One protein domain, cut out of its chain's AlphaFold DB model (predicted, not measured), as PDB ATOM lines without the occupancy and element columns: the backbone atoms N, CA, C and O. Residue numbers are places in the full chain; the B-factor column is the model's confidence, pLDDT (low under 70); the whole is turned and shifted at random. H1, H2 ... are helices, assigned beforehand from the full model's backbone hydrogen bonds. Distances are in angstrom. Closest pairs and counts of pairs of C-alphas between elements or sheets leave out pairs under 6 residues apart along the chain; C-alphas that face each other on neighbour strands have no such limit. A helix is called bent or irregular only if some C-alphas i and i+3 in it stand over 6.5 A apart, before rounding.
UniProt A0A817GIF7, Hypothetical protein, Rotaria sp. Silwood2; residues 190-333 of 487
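AT A GLANCE: This is residues 190 to 333 of the 487 residues of the protein "Hypothetical protein" of Rotaria sp. Silwood2 (UniProt A0A817GIF7). H1a, H3, H4 and H5 make an up-and-down bundle, each running against the one before; beyond it the long arm H1b reaches out and H2 folds back near it. The printed part has 144 residues with five named helices, H1 to H5, class all helix. It is a loose rod, radius of gyration of the C-alphas 20.4 A, spanning 78 by 24 by 22 A.

HOW THE PARTS SIT: Start at H1, residues 190 to 231, assigned as one helix by its hydrogen bonds but bent: C-alphas 205 and 208 are 6.8 A apart, between arms H1a, 190 to 205, and H1b, 208 to 231. H2, residues 238 to 253, and H1b are near each other. H3, residues 258 to 276, touches H1a at residues 196 to 203 alone, closest C-alphas Leu 203 and Lys 263, 6.5 A. H4, residues 278 to 294, forms a hairpin with H3, closest C-alphas Gly 273 and Leu 281, 4.2 A. H5, residues 304 to 331, forms a hairpin with H4, closest C-alphas Phe 282 and Val 321, 6.1 A. Every O i to N i+4 pair is within hydrogen-bond range in H1b, H2, H3, H4 and H5, and 11 of 12 in H1a.

IN THESE COORDINATES: Find C-alpha 190 at (281.749, 356.814, 304.310), where H1a begins; H5 runs 40.4 A to C-alpha 331 at (270.023, 352.855, 309.207).

THE WHOLE: The printed part has no cut and no long link. Confidence is under 70 in 56 residues, among them 223 to 259.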
ATOM      1  N   ASP A 190     280.824 355.714 303.997       73.06
ATOM      2  CA  ASP A 190     281.749 356.814 304.310       73.06
ATOM      3  C   ASP A 190     281.483 357.430 305.693       73.06
ATOM      4  O   ASP A 190     282.416 357.779 306.415       73.06
ATOM      5  N   SER A 191     280.220 357.496 306.122       73.56
ATOM      6  CA  SER A 191     279.835 358.075 307.413       73.56
ATOM      7  C   SER A 191     280.369 357.284 308.609       73.56
ATOM      8  O   SER A 191     280.720 357.870 309.633       73.56
ATOM      9  N   ILE A 192     280.469 355.955 308.488       76.25
ATOM     10  CA  ILE A 192     281.062 355.114 309.536       76.25
ATOM     11  C   ILE A 192     282.574 355.344 309.599       76.25
ATOM     12  O   ILE A 192     283.124 355.449 310.694       76.25
ATOM     13  N   MET A 193     283.241 355.476 308.452       78.75
ATOM     14  CA  MET A 193     284.680 355.744 308.413       78.75
ATOM     15  C   MET A 193     285.033 357.104 309.017       78.75
ATOM     16  O   MET A 193     285.918 357.172 309.869       78.75
ATOM     17  N   ILE A 194     284.255 358.143 308.706       82.19
ATOM     18  CA  ILE A 194     284.401 359.482 309.299       82.19
ATOM     19  C   ILE A 194     284.328 359.429 310.834       82.19
ATOM     20  O   ILE A 194     285.091 360.114 311.519       82.19
ATOM     21  N   ALA A 195     283.453 358.589 311.397       82.25
ATOM     22  CA  ALA A 195     283.343 358.423 312.844       82.25
ATOM     23  C   ALA A 195     284.641 357.875 313.471       82.25
ATOM     24  O   ALA A 195     285.090 358.378 314.503       82.25
ATOM     25  N   PHE A 196     285.278 356.882 312.839       81.75
ATOM     26  CA  PHE A 196     286.569 356.351 313.293       81.75
ATOM     27  C   PHE A 196     287.704 357.360 313.107       81.75
ATOM     28  O   PHE A 196     288.472 357.589 314.047       81.75
ATOM     29  N   ASP A 197     287.761 358.013 311.948       85.69
ATOM     30  CA  ASP A 197     288.781 359.011 311.622       85.69
ATOM     31  C   ASP A 197     288.721 360.206 312.583       85.69
ATOM     32  O   ASP A 197     289.755 360.746 312.982       85.69
ATOM     33  N   THR A 198     287.523 360.582 313.043       85.81
ATOM     34  CA  THR A 198     287.329 361.636 314.052       85.81
ATOM     35  C   THR A 198     288.045 361.304 315.364       85.81
ATOM     36  O   THR A 198     288.694 362.165 315.953       85.81
ATOM     37  N   ILE A 199     287.989 360.054 315.824       82.44
ATOM     38  CA  ILE A 199     288.632 359.639 317.082       82.44
ATOM     39  C   ILE A 199     290.141 359.504 316.903       82.44
ATOM     40  O   ILE A 199     290.906 359.917 317.777       82.44
ATOM     41  N   GLU A 200     290.573 358.920 315.783       86.19
ATOM     42  CA  GLU A 200     291.995 358.782 315.458       86.19
ATOM     43  C   GLU A 200     292.661 360.157 315.359       86.19
ATOM     44  O   GLU A 200     293.738 360.364 315.916       86.19
ATOM     45  N   SER A 201     291.980 361.134 314.764       88.81
ATOM     46  CA  SER A 201     292.467 362.509 314.704       88.81
ATOM     47  C   SER A 201     292.510 363.189 316.082       88.81
ATOM     48  O   SER A 201     293.485 363.876 316.367       88.81
ATOM     49  N   VAL A 202     291.550 362.950 316.990       84.75
ATOM     50  CA  VAL A 202     291.659 363.445 318.386       84.75
ATOM     51  C   VAL A 202     292.868 362.815 319.090       84.75
ATOM     52  O   VAL A 202     293.617 363.497 319.789       84.75
ATOM     53  N   LEU A 203     293.098 361.512 318.905       84.75
ATOM     54  CA  LEU A 203     294.257 360.822 319.480       84.75
ATOM     55  C   LEU A 203     295.587 361.394 318.974       84.75
ATOM     56  O   LEU A 203     296.525 361.518 319.769       84.75
ATOM     57  N   LEU A 204     295.662 361.737 317.685       88.00
ATOM     58  CA  LEU A 204     296.835 362.359 317.075       88.00
ATOM     59  C   LEU A 204     297.118 363.737 317.677       88.00
ATOM     60  O   LEU A 204     298.258 363.987 318.065       88.00
ATOM     61  N   ASP A 205     296.098 364.577 317.853       85.38
ATOM     62  CA  ASP A 205     296.260 365.922 318.425       85.38
ATOM     63  C   ASP A 205     296.734 365.884 319.887       85.38
ATOM     64  O   ASP A 205     297.549 366.700 320.322       85.38
ATOM     65  N   LEU A 206     296.286 364.884 320.655       81.56
ATOM     66  CA  LEU A 206     296.692 364.697 322.051       81.56
ATOM     67  C   LEU A 206     298.124 364.160 322.207       81.56
ATOM     68  O   LEU A 206     298.740 364.305 323.270       81.56
ATOM     69  N   GLN A 207     298.666 363.487 321.192       84.12
ATOM     70  CA  GLN A 207     299.901 362.716 321.325       84.12
ATOM     71  C   GLN A 207     301.169 363.562 321.558       84.12
ATOM     72  O   GLN A 207     301.948 363.183 322.446       84.12
ATOM     73  N   PRO A 208     301.397 364.685 320.849       81.81
ATOM     74  CA  PRO A 208     302.530 365.571 321.112       81.81
ATOM     75  C   PRO A 208     302.523 366.108 322.547       81.81
ATOM     76  O   PRO A 208     303.518 365.964 323.255       81.81
ATOM     77  N   TYR A 209     301.373 366.611 323.010       78.44
ATOM     78  CA  TYR A 209     301.218 367.185 324.352       78.44
ATOM     79  C   TYR A 209     301.509 366.160 325.456       78.44
ATOM     80  O   TYR A 209     302.250 366.421 326.400       78.44
ATOM     81  N   LEU A 210     300.993 364.936 325.311       75.56
ATOM     82  CA  LEU A 210     301.242 363.860 326.277       75.56
ATOM     83  C   LEU A 210     302.704 363.389 326.296       75.56
ATOM     84  O   LEU A 210     303.167 362.853 327.305       75.56
ATOM     85  N   THR A 211     303.424 363.557 325.189       78.81
ATOM     86  CA  THR A 211     304.849 363.214 325.098       78.81
ATOM     87  C   THR A 211     305.710 364.276 325.778       78.81
ATOM     88  O   THR A 211     306.598 363.916 326.550       78.81
ATOM     89  N   GLU A 212     305.396 365.553 325.548       73.62
ATOM     90  CA  GLU A 212     306.005 366.724 326.198       73.62
ATOM     91  C   GLU A 212     305.877 366.623 327.729       73.62
ATOM     92  O   GLU A 212     306.886 366.525 328.431       73.62
ATOM     93  N   GLN A 213     304.652 366.431 328.230       71.81
ATOM     94  CA  GLN A 213     304.357 366.239 329.658       71.81
ATOM     95  C   GLN A 213     305.124 365.062 330.285       71.81
ATOM     96  O   GLN A 213     305.622 365.128 331.411       71.81
ATOM     97  N   LYS A 214     305.264 363.945 329.556       72.62
ATOM     98  CA  LYS A 214     306.020 362.778 330.037       72.62
ATOM     99  C   LYS A 214     307.522 363.064 330.137       72.62
ATOM    100  O   LYS A 214     308.177 362.507 331.021       72.62
ATOM    101  N   ALA A 215     308.075 363.858 329.223       71.75
ATOM    102  CA  ALA A 215     309.482 364.244 329.239       71.75
ATOM    103  C   ALA A 215     309.778 365.205 330.398       71.75
ATOM    104  O   ALA A 215     310.729 364.970 331.146       71.75
ATOM    105  N   GLU A 216     308.921 366.209 330.601       69.19
ATOM    106  CA  GLU A 216     308.996 367.134 331.737       69.19
ATOM    107  C   GLU A 216     308.917 366.388 333.068       69.19
ATOM    108  O   GLU A 216     309.810 366.524 333.903       69.19
ATOM    109  N   ARG A 217     307.933 365.493 333.226       69.62
ATOM    110  CA  ARG A 217     307.807 364.652 334.423       69.62
ATOM    111  C   ARG A 217     309.080 363.859 334.715       69.62
ATOM    112  O   ARG A 217     309.543 363.841 335.850       69.62
ATOM    113  N   LYS A 218     309.656 363.192 333.709       70.00
ATOM    114  CA  LYS A 218     310.894 362.414 333.887       70.00
ATOM    115  C   LYS A 218     312.076 363.287 334.298       70.00
ATOM    116  O   LYS A 218     312.912 362.835 335.075       70.00
ATOM    117  N   LYS A 219     312.159 364.508 333.762       73.56
ATOM    118  CA  LYS A 219     313.186 365.484 334.135       73.56
ATOM    119  C   LYS A 219     313.024 365.895 335.601       73.56
ATOM    120  O   LYS A 219     313.990 365.815 336.348       73.56
ATOM    121  N   ILE A 220     311.799 366.199 336.029       64.38
ATOM    122  CA  ILE A 220     311.475 366.537 337.424       64.38
ATOM    123  C   ILE A 220     311.808 365.375 338.370       64.38
ATOM    124  O   ILE A 220     312.481 365.576 339.376       64.38
ATOM    125  N   GLU A 221     311.397 364.144 338.046       64.50
ATOM    126  CA  GLU A 221     311.726 362.947 338.839       64.50
ATOM    127  C   GLU A 221     313.247 362.738 338.957       64.50
ATOM    128  O   GLU A 221     313.747 362.357 340.018       64.50
ATOM    129  N   HIS A 222     313.995 363.008 337.883       72.56
ATOM    130  CA  HIS A 222     315.454 362.941 337.882       72.56
ATOM    131  C   HIS A 222     316.086 364.019 338.773       72.56
ATOM    132  O   HIS A 222     316.974 363.707 339.572       72.56
ATOM    133  N   ASP A 223     315.616 365.261 338.669       66.12
ATOM    134  CA  ASP A 223     316.106 366.389 339.462       66.12
ATOM    135  C   ASP A 223     315.780 366.197 340.954       66.12
ATOM    136  O   ASP A 223     316.659 366.372 341.796       66.12
ATOM    137  N   LEU A 224     314.581 365.705 341.290       62.59
ATOM    138  CA  LEU A 224     314.205 365.301 342.653       62.59
ATOM    139  C   LEU A 224     315.125 364.207 343.194       62.59
ATOM    140  O   LEU A 224     315.651 364.333 344.297       62.59
ATOM    141  N   ALA A 225     315.375 363.152 342.415       65.19
ATOM    142  CA  ALA A 225     316.284 362.086 342.826       65.19
ATOM    143  C   ALA A 225     317.715 362.602 343.057       65.19
ATOM    144  O   ALA A 225     318.423 362.083 343.922       65.19
ATOM    145  N   LYS A 226     318.152 363.623 342.309       69.00
ATOM    146  CA  LYS A 226     319.443 364.292 342.509       69.00
ATOM    147  C   LYS A 226     319.445 365.123 343.792       69.00
ATOM    148  O   LYS A 226     320.374 364.965 344.579       69.00
ATOM    149  N   VAL A 227     318.408 365.932 344.025       61.12
ATOM    150  CA  VAL A 227     318.245 366.726 345.255       61.12
ATOM    151  C   VAL A 227     318.252 365.810 346.476       61.12
ATOM    152  O   VAL A 227     319.087 366.009 347.351       61.12
ATOM    153  N   MET A 228     317.443 364.742 346.478       58.94
ATOM    154  CA  MET A 228     317.381 363.760 347.570       58.94
ATOM    155  C   MET A 228     318.751 363.145 347.884       58.94
ATOM    156  O   MET A 228     319.109 363.014 349.047       58.94
ATOM    157  N   ARG A 229     319.563 362.824 346.865       60.59
ATOM    158  CA  ARG A 229     320.934 362.319 347.072       60.59
ATOM    159  C   ARG A 229     321.882 363.360 347.666       60.59
ATOM    160  O   ARG A 229     322.842 362.982 348.325       60.59
ATOM    161  N   THR A 230     321.658 364.644 347.393       59.56
ATOM    162  CA  THR A 230     322.509 365.737 347.891       59.56
ATOM    163  C   THR A 230     322.086 366.266 349.261       59.56
ATOM    164  O   THR A 230     322.926 366.795 349.981       59.56
ATOM    165  N   THR A 231     320.813 366.121 349.640       55.06
ATOM    166  CA  THR A 231     320.267 366.633 350.909       55.06
ATOM    167  C   THR A 231     320.372 365.641 352.069       55.06
ATOM    168  O   THR A 231     320.290 366.056 353.225       55.06
ATOM    169  N   ASP A 232     320.606 364.354 351.799       53.78
ATOM    170  CA  ASP A 232     320.544 363.292 352.814       53.78
ATOM    171  C   ASP A 232     321.889 362.985 353.501       53.78
ATOM    172  O   ASP A 232     322.338 361.845 353.575       53.78
ATOM    173  N   TYR A 233     322.553 364.021 354.027       45.72
ATOM    174  CA  TYR A 233     323.638 363.813 355.000       45.72
ATOM    175  C   TYR A 233     323.659 364.800 356.175       45.72
ATOM    176  O   TYR A 233     324.273 364.486 357.192       45.72
ATOM    177  N   LEU A 234     323.008 365.973 356.093       47.44
ATOM    178  CA  LEU A 234     323.135 367.001 357.146       47.44
ATOM    179  C   LEU A 234     321.869 367.819 357.470       47.44
ATOM    180  O   LEU A 234     321.934 368.677 358.340       47.44
ATOM    181  N   GLY A 235     320.715 367.582 356.830       53.22
ATOM    182  CA  GLY A 235     319.443 368.207 357.245       53.22
ATOM    183  C   GLY A 235     319.368 369.743 357.136       53.22
ATOM    184  O   GLY A 235     318.458 370.345 357.693       53.22
ATOM    185  N   LEU A 236     320.293 370.390 356.417       54.09
ATOM    186  CA  LEU A 236     320.462 371.851 356.430       54.09
ATOM    187  C   LEU A 236     319.479 372.647 355.548       54.09
ATOM    188  O   LEU A 236     319.611 373.863 355.486       54.09
ATOM    189  N   ASN A 237     318.511 372.018 354.867       55.16
ATOM    190  CA  ASN A 237     317.574 372.761 354.004       55.16
ATOM    191  C   ASN A 237     316.198 372.081 353.814       55.16
ATOM    192  O   ASN A 237     315.658 371.994 352.710       55.16
ATOM    193  N   LEU A 238     315.633 371.562 354.910       54.97
ATOM    194  CA  LEU A 238     314.322 370.894 354.924       54.97
ATOM    195  C   LEU A 238     313.165 371.810 354.496       54.97
ATOM    196  O   LEU A 238     312.223 371.324 353.879       54.97
ATOM    197  N   ASP A 239     313.242 373.116 354.758       54.97
ATOM    198  CA  ASP A 239     312.169 374.062 354.419       54.97
ATOM    199  C   ASP A 239     312.120 374.379 352.919       54.97
ATOM    200  O   ASP A 239     311.042 374.411 352.327       54.97
ATOM    201  N   GLU A 240     313.281 374.523 352.274       55.09
ATOM    202  CA  GLU A 240     313.374 374.719 350.824       55.09
ATOM    203  C   GLU A 240     312.959 373.437 350.074       55.09
ATOM    204  O   GLU A 240     312.231 373.514 349.080       55.09
ATOM    205  N   TYR A 241     313.315 372.257 350.610       57.09
ATOM    206  CA  TYR A 241     312.821 370.955 350.143       57.09
ATOM    207  C   TYR A 241     311.308 370.805 350.332       57.09
ATOM    208  O   TYR A 241     310.633 370.362 349.409       57.09
ATOM    209  N   ASN A 242     310.751 371.175 351.487       53.06
ATOM    210  CA  ASN A 242     309.314 371.078 351.751       53.06
ATOM    211  C   ASN A 242     308.511 372.039 350.864       53.06
ATOM    212  O   ASN A 242     307.514 371.621 350.293       53.06
ATOM    213  N   ALA A 243     308.960 373.281 350.664       56.06
ATOM    214  CA  ALA A 243     308.277 374.234 349.786       56.06
ATOM    215  C   ALA A 243     308.278 373.773 348.317       56.06
ATOM    216  O   ALA A 243     307.223 373.689 347.691       56.06
ATOM    217  N   HIS A 244     309.444 373.379 347.792       52.44
ATOM    218  CA  HIS A 244     309.559 372.898 346.414       52.44
ATOM    219  C   HIS A 244     308.873 371.545 346.232       52.44
ATOM    220  O   HIS A 244     308.167 371.340 345.251       52.44
ATOM    221  N   SER A 245     309.037 370.609 347.169       51.22
ATOM    222  CA  SER A 245     308.344 369.324 347.097       51.22
ATOM    223  C   SER A 245     306.840 369.507 347.180       51.22
ATOM    224  O   SER A 245     306.172 368.801 346.452       51.22
ATOM    225  N   VAL A 246     306.291 370.447 347.953       46.81
ATOM    226  CA  VAL A 246     304.845 370.722 347.985       46.81
ATOM    227  C   VAL A 246     304.362 371.330 346.666       46.81
ATOM    228  O   VAL A 246     303.395 370.808 346.122       46.81
ATOM    229  N   ASP A 247     305.050 372.318 346.088       48.25
ATOM    230  CA  ASP A 247     304.689 372.875 344.770       48.25
ATOM    231  C   ASP A 247     304.799 371.831 343.645       48.25
ATOM    232  O   ASP A 247     303.899 371.712 342.815       48.25
ATOM    233  N   TYR A 248     305.843 370.993 343.644       52.72
ATOM    234  CA  TYR A 248     305.999 369.901 342.673       52.72
ATOM    235  C   TYR A 248     305.057 368.733 342.939       52.72
ATOM    236  O   TYR A 248     304.617 368.073 342.008       52.72
ATOM    237  N   THR A 249     304.734 368.465 344.198       41.91
ATOM    238  CA  THR A 249     303.741 367.470 344.592       41.91
ATOM    239  C   THR A 249     302.364 367.960 344.186       41.91
ATOM    240  O   THR A 249     301.623 367.169 343.646       41.91
ATOM    241  N   ILE A 250     302.036 369.246 344.278       44.00
ATOM    242  CA  ILE A 250     300.829 369.825 343.670       44.00
ATOM    243  C   ILE A 250     300.919 369.746 342.131       44.00
ATOM    244  O   ILE A 250     299.941 369.376 341.491       44.00
ATOM    245  N   PHE A 251     302.096 369.939 341.527       44.22
ATOM    246  CA  PHE A 251     302.363 369.704 340.094       44.22
ATOM    247  C   PHE A 251     302.381 368.203 339.685       44.22
ATOM    248  O   PHE A 251     302.464 367.867 338.509       44.22
ATOM    249  N   LEU A 252     302.330 367.255 340.622       45.41
ATOM    250  CA  LEU A 252     302.335 365.804 340.353       45.41
ATOM    251  C   LEU A 252     301.081 365.095 340.902       45.41
ATOM    252  O   LEU A 252     300.758 363.991 340.459       45.41
ATOM    253  N   GLN A 253     300.398 365.713 341.866       40.94
ATOM    254  CA  GLN A 253     299.259 365.224 342.652       40.94
ATOM    255  C   GLN A 253     298.019 366.108 342.538       40.94
ATOM    256  O   GLN A 253     296.955 365.656 342.969       40.94
ATOM    257  N   SER A 254     298.077 367.303 341.926       44.03
ATOM    258  CA  SER A 254     296.847 367.817 341.326       44.03
ATOM    259  C   SER A 254     296.389 366.772 340.316       44.03
ATOM    260  O   SER A 254     297.154 365.923 339.852       44.03
ATOM    261  N   GLU A 255     295.116 366.753 339.999       45.88
ATOM    262  CA  GLU A 255     294.592 365.829 339.019       45.88
ATOM    263  C   GLU A 255     295.105 366.164 337.593       45.88
ATOM    264  O   GLU A 255     294.321 366.515 336.715       45.88
ATOM    265  N   TYR A 256     296.399 365.911 337.304       46.97
ATOM    266  CA  TYR A 256     297.085 365.740 335.996       46.97
ATOM    267  C   TYR A 256     296.488 364.600 335.150       46.97
ATOM    268  O   TYR A 256     297.112 363.938 334.318       46.97
ATOM    269  N   VAL A 257     295.237 364.298 335.423       51.72
ATOM    270  CA  VAL A 257     294.667 362.973 335.428       51.72
ATOM    271  C   VAL A 257     293.617 362.864 334.328       51.72
ATOM    272  O   VAL A 257     293.186 361.759 334.035       51.72
ATOM    273  N   ASN A 258     293.279 363.942 333.619       58.47
ATOM    274  CA  ASN A 258     292.254 363.884 332.580       58.47
ATOM    275  C   ASN A 258     292.807 363.615 331.184       58.47
ATOM    276  O   ASN A 258     292.251 362.761 330.517       58.47
ATOM    277  N   LEU A 259     293.921 364.209 330.744       68.00
ATOM    278  CA  LEU A 259     294.423 363.991 329.373       68.00
ATOM    279  C   LEU A 259     295.009 362.578 329.143       68.00
ATOM    280  O   LEU A 259     294.621 361.927 328.170       68.00
ATOM    281  N   PRO A 260     295.862 362.018 330.029       70.44
ATOM    282  CA  PRO A 260     296.282 360.619 329.913       70.44
ATOM    283  C   PRO A 260     295.119 359.628 330.074       70.44
ATOM    284  O   PRO A 260     295.080 358.612 329.371       70.44
ATOM    285  N   ARG A 261     294.152 359.909 330.965       70.00
ATOM    286  CA  ARG A 261     292.934 359.087 331.081       70.00
ATOM    287  C   ARG A 261     292.073 359.210 329.831       70.00
ATOM    288  O   ARG A 261     291.623 358.183 329.345       70.00
ATOM    289  N   LEU A 262     291.892 360.408 329.280       74.25
ATOM    290  CA  LEU A 262     291.157 360.679 328.046       74.25
ATOM    291  C   LEU A 262     291.792 359.925 326.884       74.25
ATOM    292  O   LEU A 262     291.082 359.207 326.193       74.25
ATOM    293  N   LYS A 263     293.124 359.955 326.739       78.00
ATOM    294  CA  LYS A 263     293.828 359.097 325.773       78.00
ATOM    295  C   LYS A 263     293.469 357.629 325.978       78.00
ATOM    296  O   LYS A 263     293.147 356.938 325.020       78.00
ATOM    297  N   HIS A 264     293.526 357.133 327.213       75.81
ATOM    298  CA  HIS A 264     293.179 355.743 327.499       75.81
ATOM    299  C   HIS A 264     291.705 355.432 327.173       75.81
ATOM    300  O   HIS A 264     291.418 354.369 326.625       75.81
ATOM    301  N   TYR A 265     290.773 356.345 327.458       76.62
ATOM    302  CA  TYR A 265     289.367 356.225 327.067       76.62
ATOM    303  C   TYR A 265     289.211 356.189 325.547       76.62
ATOM    304  O   TYR A 265     288.594 355.259 325.045       76.62
ATOM    305  N   LEU A 266     289.820 357.129 324.824       78.25
ATOM    306  CA  LEU A 266     289.776 357.215 323.364       78.25
ATOM    307  C   LEU A 266     290.363 355.964 322.703       78.25
ATOM    308  O   LEU A 266     289.725 355.380 321.838       78.25
ATOM    309  N   VAL A 267     291.510 355.465 323.178       80.19
ATOM    310  CA  VAL A 267     292.087 354.195 322.700       80.19
ATOM    311  C   VAL A 267     291.122 353.026 322.925       80.19
ATOM    312  O   VAL A 267     290.967 352.168 322.055       80.19
ATOM    313  N   ASN A 268     290.464 352.965 324.088       79.00
ATOM    314  CA  ASN A 268     289.471 351.923 324.353       79.00
ATOM    315  C   ASN A 268     288.203 352.099 323.517       79.00
ATOM    316  O   ASN A 268     287.608 351.098 323.132       79.00
ATOM    317  N   LEU A 269     287.806 353.331 323.220       80.94
ATOM    318  CA  LEU A 269     286.659 353.673 322.391       80.94
ATOM    319  C   LEU A 269     286.903 353.237 320.941       80.94
ATOM    320  O   LEU A 269     286.094 352.483 320.407       80.94
ATOM    321  N   THR A 270     288.064 353.568 320.361       81.38
ATOM    322  CA  THR A 270     288.497 353.080 319.039       81.38
ATOM    323  C   THR A 270     288.485 351.554 318.982       81.38
ATOM    324  O   THR A 270     287.876 350.961 318.094       81.38
ATOM    325  N   PHE A 271     289.103 350.897 319.971       81.81
ATOM    326  CA  PHE A 271     289.127 349.434 320.044       81.81
ATOM    327  C   PHE A 271     287.717 348.841 320.155       81.81
ATOM    328  O   PHE A 271     287.403 347.856 319.492       81.81
ATOM    329  N   THR A 272     286.854 349.445 320.973       81.19
ATOM    330  CA  THR A 272     285.470 348.995 321.161       81.19
ATOM    331  C   THR A 272     284.668 349.135 319.873       81.19
ATOM    332  O   THR A 272     283.943 348.208 319.530       81.19
ATOM    333  N   GLY A 273     284.836 350.229 319.125       83.31
ATOM    334  CA  GLY A 273     284.209 350.394 317.814       83.31
ATOM    335  C   GLY A 273     284.649 349.327 316.818       83.31
ATOM    336  O   GLY A 273     283.807 348.706 316.175       83.31
ATOM    337  N   TYR A 274     285.952 349.051 316.724       83.50
ATOM    338  CA  TYR A 274     286.458 348.027 315.805       83.50
ATOM    339  C   TYR A 274     286.042 346.602 316.201       83.50
ATOM    340  O   TYR A 274     285.812 345.762 315.333       83.50
ATOM    341  N   GLU A 275     285.924 346.315 317.499       84.44
ATOM    342  CA  GLU A 275     285.531 344.988 317.982       84.44
ATOM    343  C   GLU A 275     284.015 344.762 317.982       84.44
ATOM    344  O   GLU A 275     283.575 343.638 317.731       84.44
ATOM    345  N   LEU A 276     283.210 345.789 318.280       89.44
ATOM    346  CA  LEU A 276     281.765 345.663 318.511       89.44
ATOM    347  C   LEU A 276     280.889 346.292 317.416       89.44
ATOM    348  O   LEU A 276     279.705 345.966 317.338       89.44
ATOM    349  N   GLY A 277     281.454 347.140 316.557       88.56
ATOM    350  CA  GLY A 277     280.741 347.890 315.521       88.56
ATOM    351  C   GLY A 277     280.425 349.335 315.924       88.56
ATOM    352  O   GLY A 277     280.683 349.756 317.057       88.56
ATOM    353  N   ILE A 278     279.834 350.101 315.000       87.12
ATOM    354  CA  ILE A 278     279.513 351.525 315.200       87.12
ATOM    355  C   ILE A 278     278.534 351.758 316.360       87.12
ATOM    356  O   ILE A 278     278.640 352.756 317.066       87.12
ATOM    357  N   TYR A 279     277.629 350.819 316.641       87.75
ATOM    358  CA  TYR A 279     276.748 350.944 317.803       87.75
ATOM    359  C   TYR A 279     277.513 350.782 319.129       87.75
ATOM    360  O   TYR A 279     277.245 351.484 320.101       87.75
ATOM    361  N   GLY A 280     278.530 349.915 319.164       88.06
ATOM    362  CA  GLY A 280     279.445 349.834 320.302       88.06
ATOM    363  C   GLY A 280     280.292 351.097 320.461       88.06
ATOM    364  O   GLY A 280     280.531 351.531 321.589       88.06
ATOM    365  N   LEU A 281     280.691 351.712 319.342       86.81
ATOM    366  CA  LEU A 281     281.362 353.009 319.334       86.81
ATOM    367  C   LEU A 281     280.483 354.098 319.950       86.81
ATOM    368  O   LEU A 281     280.939 354.821 320.833       86.81
ATOM    369  N   PHE A 282     279.220 354.160 319.526       88.06
ATOM    370  CA  PHE A 282     278.224 355.088 320.047       88.06
ATOM    371  C   PHE A 282     278.063 354.966 321.566       88.06
ATOM    372  O   PHE A 282     278.232 355.956 322.272       88.06
ATOM    373  N   LEU A 283     277.814 353.758 322.086       84.94
ATOM    374  CA  LEU A 283     277.639 353.546 323.529       84.94
ATOM    375  C   LEU A 283     278.899 353.917 324.329       84.94
ATOM    376  O   LEU A 283     278.811 354.510 325.407       84.94
ATOM    377  N   ALA A 284     280.086 353.594 323.804       82.75
ATOM    378  CA  ALA A 284     281.350 353.959 324.440       82.75
ATOM    379  C   ALA A 284     281.571 355.482 324.449       82.75
ATOM    380  O   ALA A 284     281.984 356.034 325.472       82.75
ATOM    381  N   ALA A 285     281.270 356.159 323.338       83.25
ATOM    382  CA  ALA A 285     281.368 357.609 323.204       83.25
ATOM    383  C   ALA A 285     280.362 358.340 324.100       83.25
ATOM    384  O   ALA A 285     280.737 359.275 324.803       83.25
ATOM    385  N   GLU A 286     279.120 357.863 324.167       83.12
ATOM    386  CA  GLU A 286     278.082 358.405 325.046       83.12
ATOM    387  C   GLU A 286     278.467 358.254 326.531       83.12
ATOM    388  O   GLU A 286     278.331 359.187 327.327       83.12
ATOM    389  N   SER A 287     279.020 357.099 326.919       78.69
ATOM    390  CA  SER A 287     279.531 356.896 328.279       78.69
ATOM    391  C   SER A 287     280.692 357.837 328.602       78.69
ATOM    392  O   SER A 287     280.766 358.341 329.725       78.69
ATOM    393  N   LEU A 288     281.605 358.063 327.654       77.88
ATOM    394  CA  LEU A 288     282.723 358.987 327.821       77.88
ATOM    395  C   LEU A 288     282.221 360.427 327.976       77.88
ATOM    396  O   LEU A 288     282.614 361.112 328.918       77.88
ATOM    397  N   GLN A 289     281.298 360.848 327.115       78.06
ATOM    398  CA  GLN A 289     280.654 362.156 327.166       78.06
ATOM    399  C   GLN A 289     280.019 362.420 328.539       78.06
ATOM    400  O   GLN A 289     280.254 363.471 329.134       78.06
ATOM    401  N   LYS A 290     279.262 361.457 329.085       75.88
ATOM    402  CA  LYS A 290     278.649 361.570 330.423       75.88
ATOM    403  C   LYS A 290     279.700 361.775 331.518       75.88
ATOM    404  O   LYS A 290     279.545 362.665 332.350       75.88
ATOM    405  N   VAL A 291     280.784 360.992 331.500       71.31
ATOM    406  CA  VAL A 291     281.879 361.108 332.478       71.31
ATOM    407  C   VAL A 291     282.551 362.479 332.390       71.31
ATOM    408  O   VAL A 291     282.731 363.142 333.413       71.31
ATOM    409  N   LEU A 292     282.870 362.931 331.178       71.50
ATOM    410  CA  LEU A 292     283.550 364.206 330.958       71.50
ATOM    411  C   LEU A 292     282.668 365.414 331.308       71.50
ATOM    412  O   LEU A 292     283.182 366.377 331.862       71.50
ATOM    413  N   LYS A 293     281.349 365.342 331.084       72.56
ATOM    414  CA  LYS A 293     280.390 366.390 331.494       72.56
ATOM    415  C   LYS A 293     280.129 366.415 333.003       72.56
ATOM    416  O   LYS A 293     279.811 367.464 333.547       72.56
ATOM    417  N   SER A 294     280.231 365.266 333.675       66.75
ATOM    418  CA  SER A 294     279.968 365.141 335.119       66.75
ATOM    419  C   SER A 294     281.158 365.481 336.020       66.75
ATOM    420  O   SER A 294     280.983 365.671 337.220       66.75
ATOM    421  N   SER A 295     282.370 365.513 335.469       59.44
ATOM    422  CA  SER A 295     283.587 365.780 336.232       59.44
ATOM    423  C   SER A 295     283.913 367.273 336.195       59.44
ATOM    424  O   SER A 295     283.841 367.891 335.138       59.44
ATOM    425  N   GLN A 296     284.359 367.849 337.319       59.00
ATOM    426  CA  GLN A 296     285.032 369.166 337.377       59.00
ATOM    427  C   GLN A 296     286.415 369.120 336.682       59.00
ATOM    428  O   GLN A 296     287.389 369.726 337.112       59.00
ATOM    429  N   ALA A 297     286.535 368.338 335.604       58.09
ATOM    430  CA  ALA A 297     287.780 367.949 334.959       58.09
ATOM    431  C   ALA A 297     288.576 369.137 334.406       58.09
ATOM    432  O   ALA A 297     289.800 369.050 334.295       58.09
ATOM    433  N   LEU A 298     287.878 370.223 334.065       59.34
ATOM    434  CA  LEU A 298     288.455 371.440 333.509       59.34
ATOM    435  C   LEU A 298     289.152 372.305 334.571       59.34
ATOM    436  O   LEU A 298     290.136 372.972 334.251       59.34
ATOM    437  N   ASP A 299     288.690 372.255 335.825       58.16
ATOM    438  CA  ASP A 299     289.232 373.061 336.932       58.16
ATOM    439  C   ASP A 299     290.621 372.573 337.375       58.16
ATOM    440  O   ASP A 299     291.376 373.294 338.024       58.16
ATOM    441  N   LEU A 300     290.976 371.352 336.970       55.91
ATOM    442  CA  LEU A 300     292.175 370.626 337.381       55.91
ATOM    443  C   LEU A 300     293.310 370.702 336.357       55.91
ATOM    444  O   LEU A 300     294.467 370.442 336.684       55.91
ATOM    445  N   ILE A 301     292.990 371.067 335.114       65.25
ATOM    446  CA  ILE A 301     293.989 371.361 334.087       65.25
ATOM    447  C   ILE A 301     294.408 372.811 334.305       65.25
ATOM    448  O   ILE A 301     293.594 373.710 334.159       65.25
ATOM    449  N   THR A 302     295.656 373.068 334.676       61.22
ATOM    450  CA  THR A 302     296.122 374.431 334.988       61.22
ATOM    451  C   THR A 302     296.642 375.180 333.757       61.22
ATOM    452  O   THR A 302     296.507 376.398 333.685       61.22
ATOM    453  N   ASP A 303     297.165 374.459 332.762       72.06
ATOM    454  CA  ASP A 303     297.745 375.010 331.531       72.06
ATOM    455  C   ASP A 303     296.694 375.301 330.436       72.06
ATOM    456  O   ASP A 303     295.802 374.491 330.168       72.06
ATOM    457  N   SER A 304     296.817 376.456 329.771       75.75
ATOM    458  CA  SER A 304     295.858 376.943 328.769       75.75
ATOM    459  C   SER A 304     295.822 376.076 327.509       75.75
ATOM    460  O   SER A 304     294.733 375.766 327.022       75.75
ATOM    461  N   LYS A 305     296.985 375.611 327.032       78.06
ATOM    462  CA  LYS A 305     297.103 374.701 325.877       78.06
ATOM    463  C   LYS A 305     296.437 373.353 326.173       78.06
ATOM    464  O   LYS A 305     295.716 372.817 325.333       78.06
ATOM    465  N   GLY A 306     296.612 372.827 327.387       75.88
ATOM    466  CA  GLY A 306     295.918 371.623 327.855       75.88
ATOM    467  C   GLY A 306     294.392 371.775 327.904       75.88
ATOM    468  O   GLY A 306     293.676 370.861 327.484       75.88
ATOM    469  N   LYS A 307     293.884 372.925 328.377       77.81
ATOM    470  CA  LYS A 307     292.438 373.224 328.407       77.81
ATOM    471  C   LYS A 307     291.839 373.307 327.006       77.81
ATOM    472  O   LYS A 307     290.782 372.729 326.768       77.81
ATOM    473  N   GLU A 308     292.516 373.991 326.087       81.81
ATOM    474  CA  GLU A 308     292.076 374.122 324.695       81.81
ATOM    475  C   GLU A 308     291.985 372.753 324.007       81.81
ATOM    476  O   GLU A 308     290.944 372.402 323.457       81.81
ATOM    477  N   LEU A 309     293.033 371.928 324.120       79.62
ATOM    478  CA  LEU A 309     293.041 370.570 323.565       79.62
ATOM    479  C   LEU A 309     291.925 369.699 324.145       79.62
ATOM    480  O   LEU A 309     291.289 368.935 323.414       79.62
ATOM    481  N   PHE A 310     291.680 369.801 325.453       78.81
ATOM    482  CA  PHE A 310     290.599 369.075 326.108       78.81
ATOM    483  C   PHE A 310     289.228 369.513 325.576       78.81
ATOM    484  O   PHE A 310     288.451 368.654 325.164       78.81
ATOM    485  N   ASN A 311     288.958 370.819 325.502       81.50
ATOM    486  CA  ASN A 311     287.694 371.354 324.983       81.50
ATOM    487  C   ASN A 311     287.464 370.970 323.514       81.50
ATOM    488  O   ASN A 311     286.408 370.434 323.188       81.50
ATOM    489  N   ASN A 312     288.478 371.115 322.655       84.06
ATOM    490  CA  ASN A 312     288.394 370.702 321.250       84.06
ATOM    491  C   ASN A 312     288.114 369.195 321.115       84.06
ATOM    492  O   ASN A 312     287.351 368.762 320.248       84.06
ATOM    493  N   SER A 313     288.716 368.375 321.985       81.88
ATOM    494  CA  SER A 313     288.451 366.931 322.027       81.88
ATOM    495  C   SER A 313     287.010 366.638 322.448       81.88
ATOM    496  O   SER A 313     286.368 365.777 321.849       81.88
ATOM    497  N   LEU A 314     286.491 367.349 323.454       79.88
ATOM    498  CA  LEU A 314     285.106 367.213 323.910       79.88
ATOM    499  C   LEU A 314     284.104 367.574 322.824       79.88
ATOM    500  O   LEU A 314     283.190 366.794 322.575       79.88
ATOM    501  N   GLU A 315     284.288 368.712 322.162       85.12
ATOM    502  CA  GLU A 315     283.398 369.155 321.089       85.12
ATOM    503  C   GLU A 315     283.342 368.131 319.955       85.12
ATOM    504  O   GLU A 315     282.265 367.787 319.473       85.12
ATOM    505  N   ARG A 316     284.486 367.552 319.580       86.00
ATOM    506  CA  ARG A 316     284.539 366.508 318.546       86.00
ATOM    507  C   ARG A 316     283.880 365.208 318.981       86.00
ATOM    508  O   ARG A 316     283.230 364.571 318.157       86.00
ATOM    509  N   ILE A 317     284.005 364.818 320.251       82.19
ATOM    510  CA  ILE A 317     283.273 363.668 320.805       82.19
ATOM    511  C   ILE A 317     281.763 363.953 320.805       82.19
ATOM    512  O   ILE A 317     280.981 363.071 320.460       82.19
ATOM    513  N   ASP A 318     281.344 365.172 321.144       84.25
ATOM    514  CA  ASP A 318     279.940 365.585 321.115       84.25
ATOM    515  C   ASP A 318     279.373 365.539 319.687       84.25
ATOM    516  O   ASP A 318     278.305 364.960 319.471       84.25
ATOM    517  N   CYS A 319     280.100 366.075 318.704       85.38
ATOM    518  CA  CYS A 319     279.739 365.979 317.287       85.38
ATOM    519  C   CYS A 319     279.653 364.520 316.831       85.38
ATOM    520  O   CYS A 319     278.627 364.115 316.296       85.38
ATOM    521  N   LEU A 320     280.666 363.706 317.145       82.88
ATOM    522  CA  LEU A 320     280.698 362.278 316.831       82.88
ATOM    523  C   LEU A 320     279.461 361.541 317.357       82.88
ATOM    524  O   LEU A 320     278.831 360.787 316.618       82.88
ATOM    525  N   VAL A 321     279.099 361.741 318.628       83.56
ATOM    526  CA  VAL A 321     277.921 361.099 319.232       83.56
ATOM    527  C   VAL A 321     276.651 361.492 318.477       83.56
ATOM    528  O   VAL A 321     275.843 360.621 318.151       83.56
ATOM    529  N   ASN A 322     276.488 362.778 318.162       85.06
ATOM    530  CA  ASN A 322     275.323 363.283 317.435       85.06
ATOM    531  C   ASN A 322     275.259 362.768 315.989       85.06
ATOM    532  O   ASN A 322     274.182 362.397 315.521       85.06
ATOM    533  N   ASP A 323     276.392 362.711 315.295       80.62
ATOM    534  CA  ASP A 323     276.471 362.231 313.916       80.62
ATOM    535  C   ASP A 323     276.195 360.730 313.840       80.62
ATOM    536  O   ASP A 323     275.401 360.287 313.008       80.62
ATOM    537  N   ILE A 324     276.762 359.940 314.762       79.56
ATOM    538  CA  ILE A 324     276.432 358.517 314.852       79.56
ATOM    539  C   ILE A 324     274.941 358.344 315.160       79.56
ATOM    540  O   ILE A 324     274.294 357.541 314.500       79.56
ATOM    541  N   LEU A 325     274.364 359.103 316.097       80.19
ATOM    542  CA  LEU A 325     272.929 359.034 316.404       80.19
ATOM    543  C   LEU A 325     272.042 359.301 315.186       80.19
ATOM    544  O   LEU A 325     271.095 358.550 314.959       80.19
ATOM    545  N   ARG A 326     272.349 360.337 314.398       76.31
ATOM    546  CA  ARG A 326     271.619 360.644 313.157       76.31
ATOM    547  C   ARG A 326     271.697 359.476 312.175       76.31
ATOM    548  O   ARG A 326     270.663 358.968 311.756       76.31
ATOM    549  N   ASN A 327     272.904 358.966 311.930       69.12
ATOM    550  CA  ASN A 327     273.114 357.816 311.048       69.12
ATOM    551  C   ASN A 327     272.411 356.547 311.564       69.12
ATOM    552  O   ASN A 327     271.872 355.769 310.781       69.12
ATOM    553  N   LEU A 328     272.382 356.325 312.883       73.06
ATOM    554  CA  LEU A 328     271.684 355.195 313.498       73.06
ATOM    555  C   LEU A 328     270.173 355.260 313.264       73.06
ATOM    556  O   LEU A 328     269.565 354.212 313.050       73.06
ATOM    557  N   ILE A 329     269.570 356.452 313.303       68.06
ATOM    558  CA  ILE A 329     268.142 356.648 313.010       68.06
ATOM    559  C   ILE A 329     267.848 356.276 311.552       68.06
ATOM    560  O   ILE A 329     266.892 355.535 311.305       68.06
ATOM    561  N   ASP A 330     268.706 356.695 310.621       64.12
ATOM    562  CA  ASP A 330     268.542 356.438 309.185       64.12
ATOM    563  C   ASP A 330     268.746 354.953 308.822       64.12
ATOM    564  O   ASP A 330     267.990 354.380 308.035       64.12
ATOM    565  N   ILE A 331     269.715 354.279 309.452       60.72
ATOM    566  CA  ILE A 331     270.023 352.855 309.207       60.72
ATOM    567  C   ILE A 331     268.930 351.916 309.770       60.72
ATOM    568  O   ILE A 331     268.764 350.784 309.299       60.72
ATOM    569  N   ASN A 332     268.141 352.375 310.750       57.50
ATOM    570  CA  ASN A 332     267.211 351.548 311.531       57.50
ATOM    571  C   ASN A 332     266.027 350.967 310.730       57.50
ATOM    572  O   ASN A 332     265.339 350.086 311.247       57.50
ATOM    573  N   GLN A 333     265.775 351.419 309.497       57.16
ATOM    574  CA  GLN A 333     264.620 350.939 308.729       57.16
ATOM    575  C   GLN A 333     264.908 349.715 307.843       57.16
ATOM    576  O   GLN A 333     263.995 348.913 307.678       57.16
TER     577      GLN A 333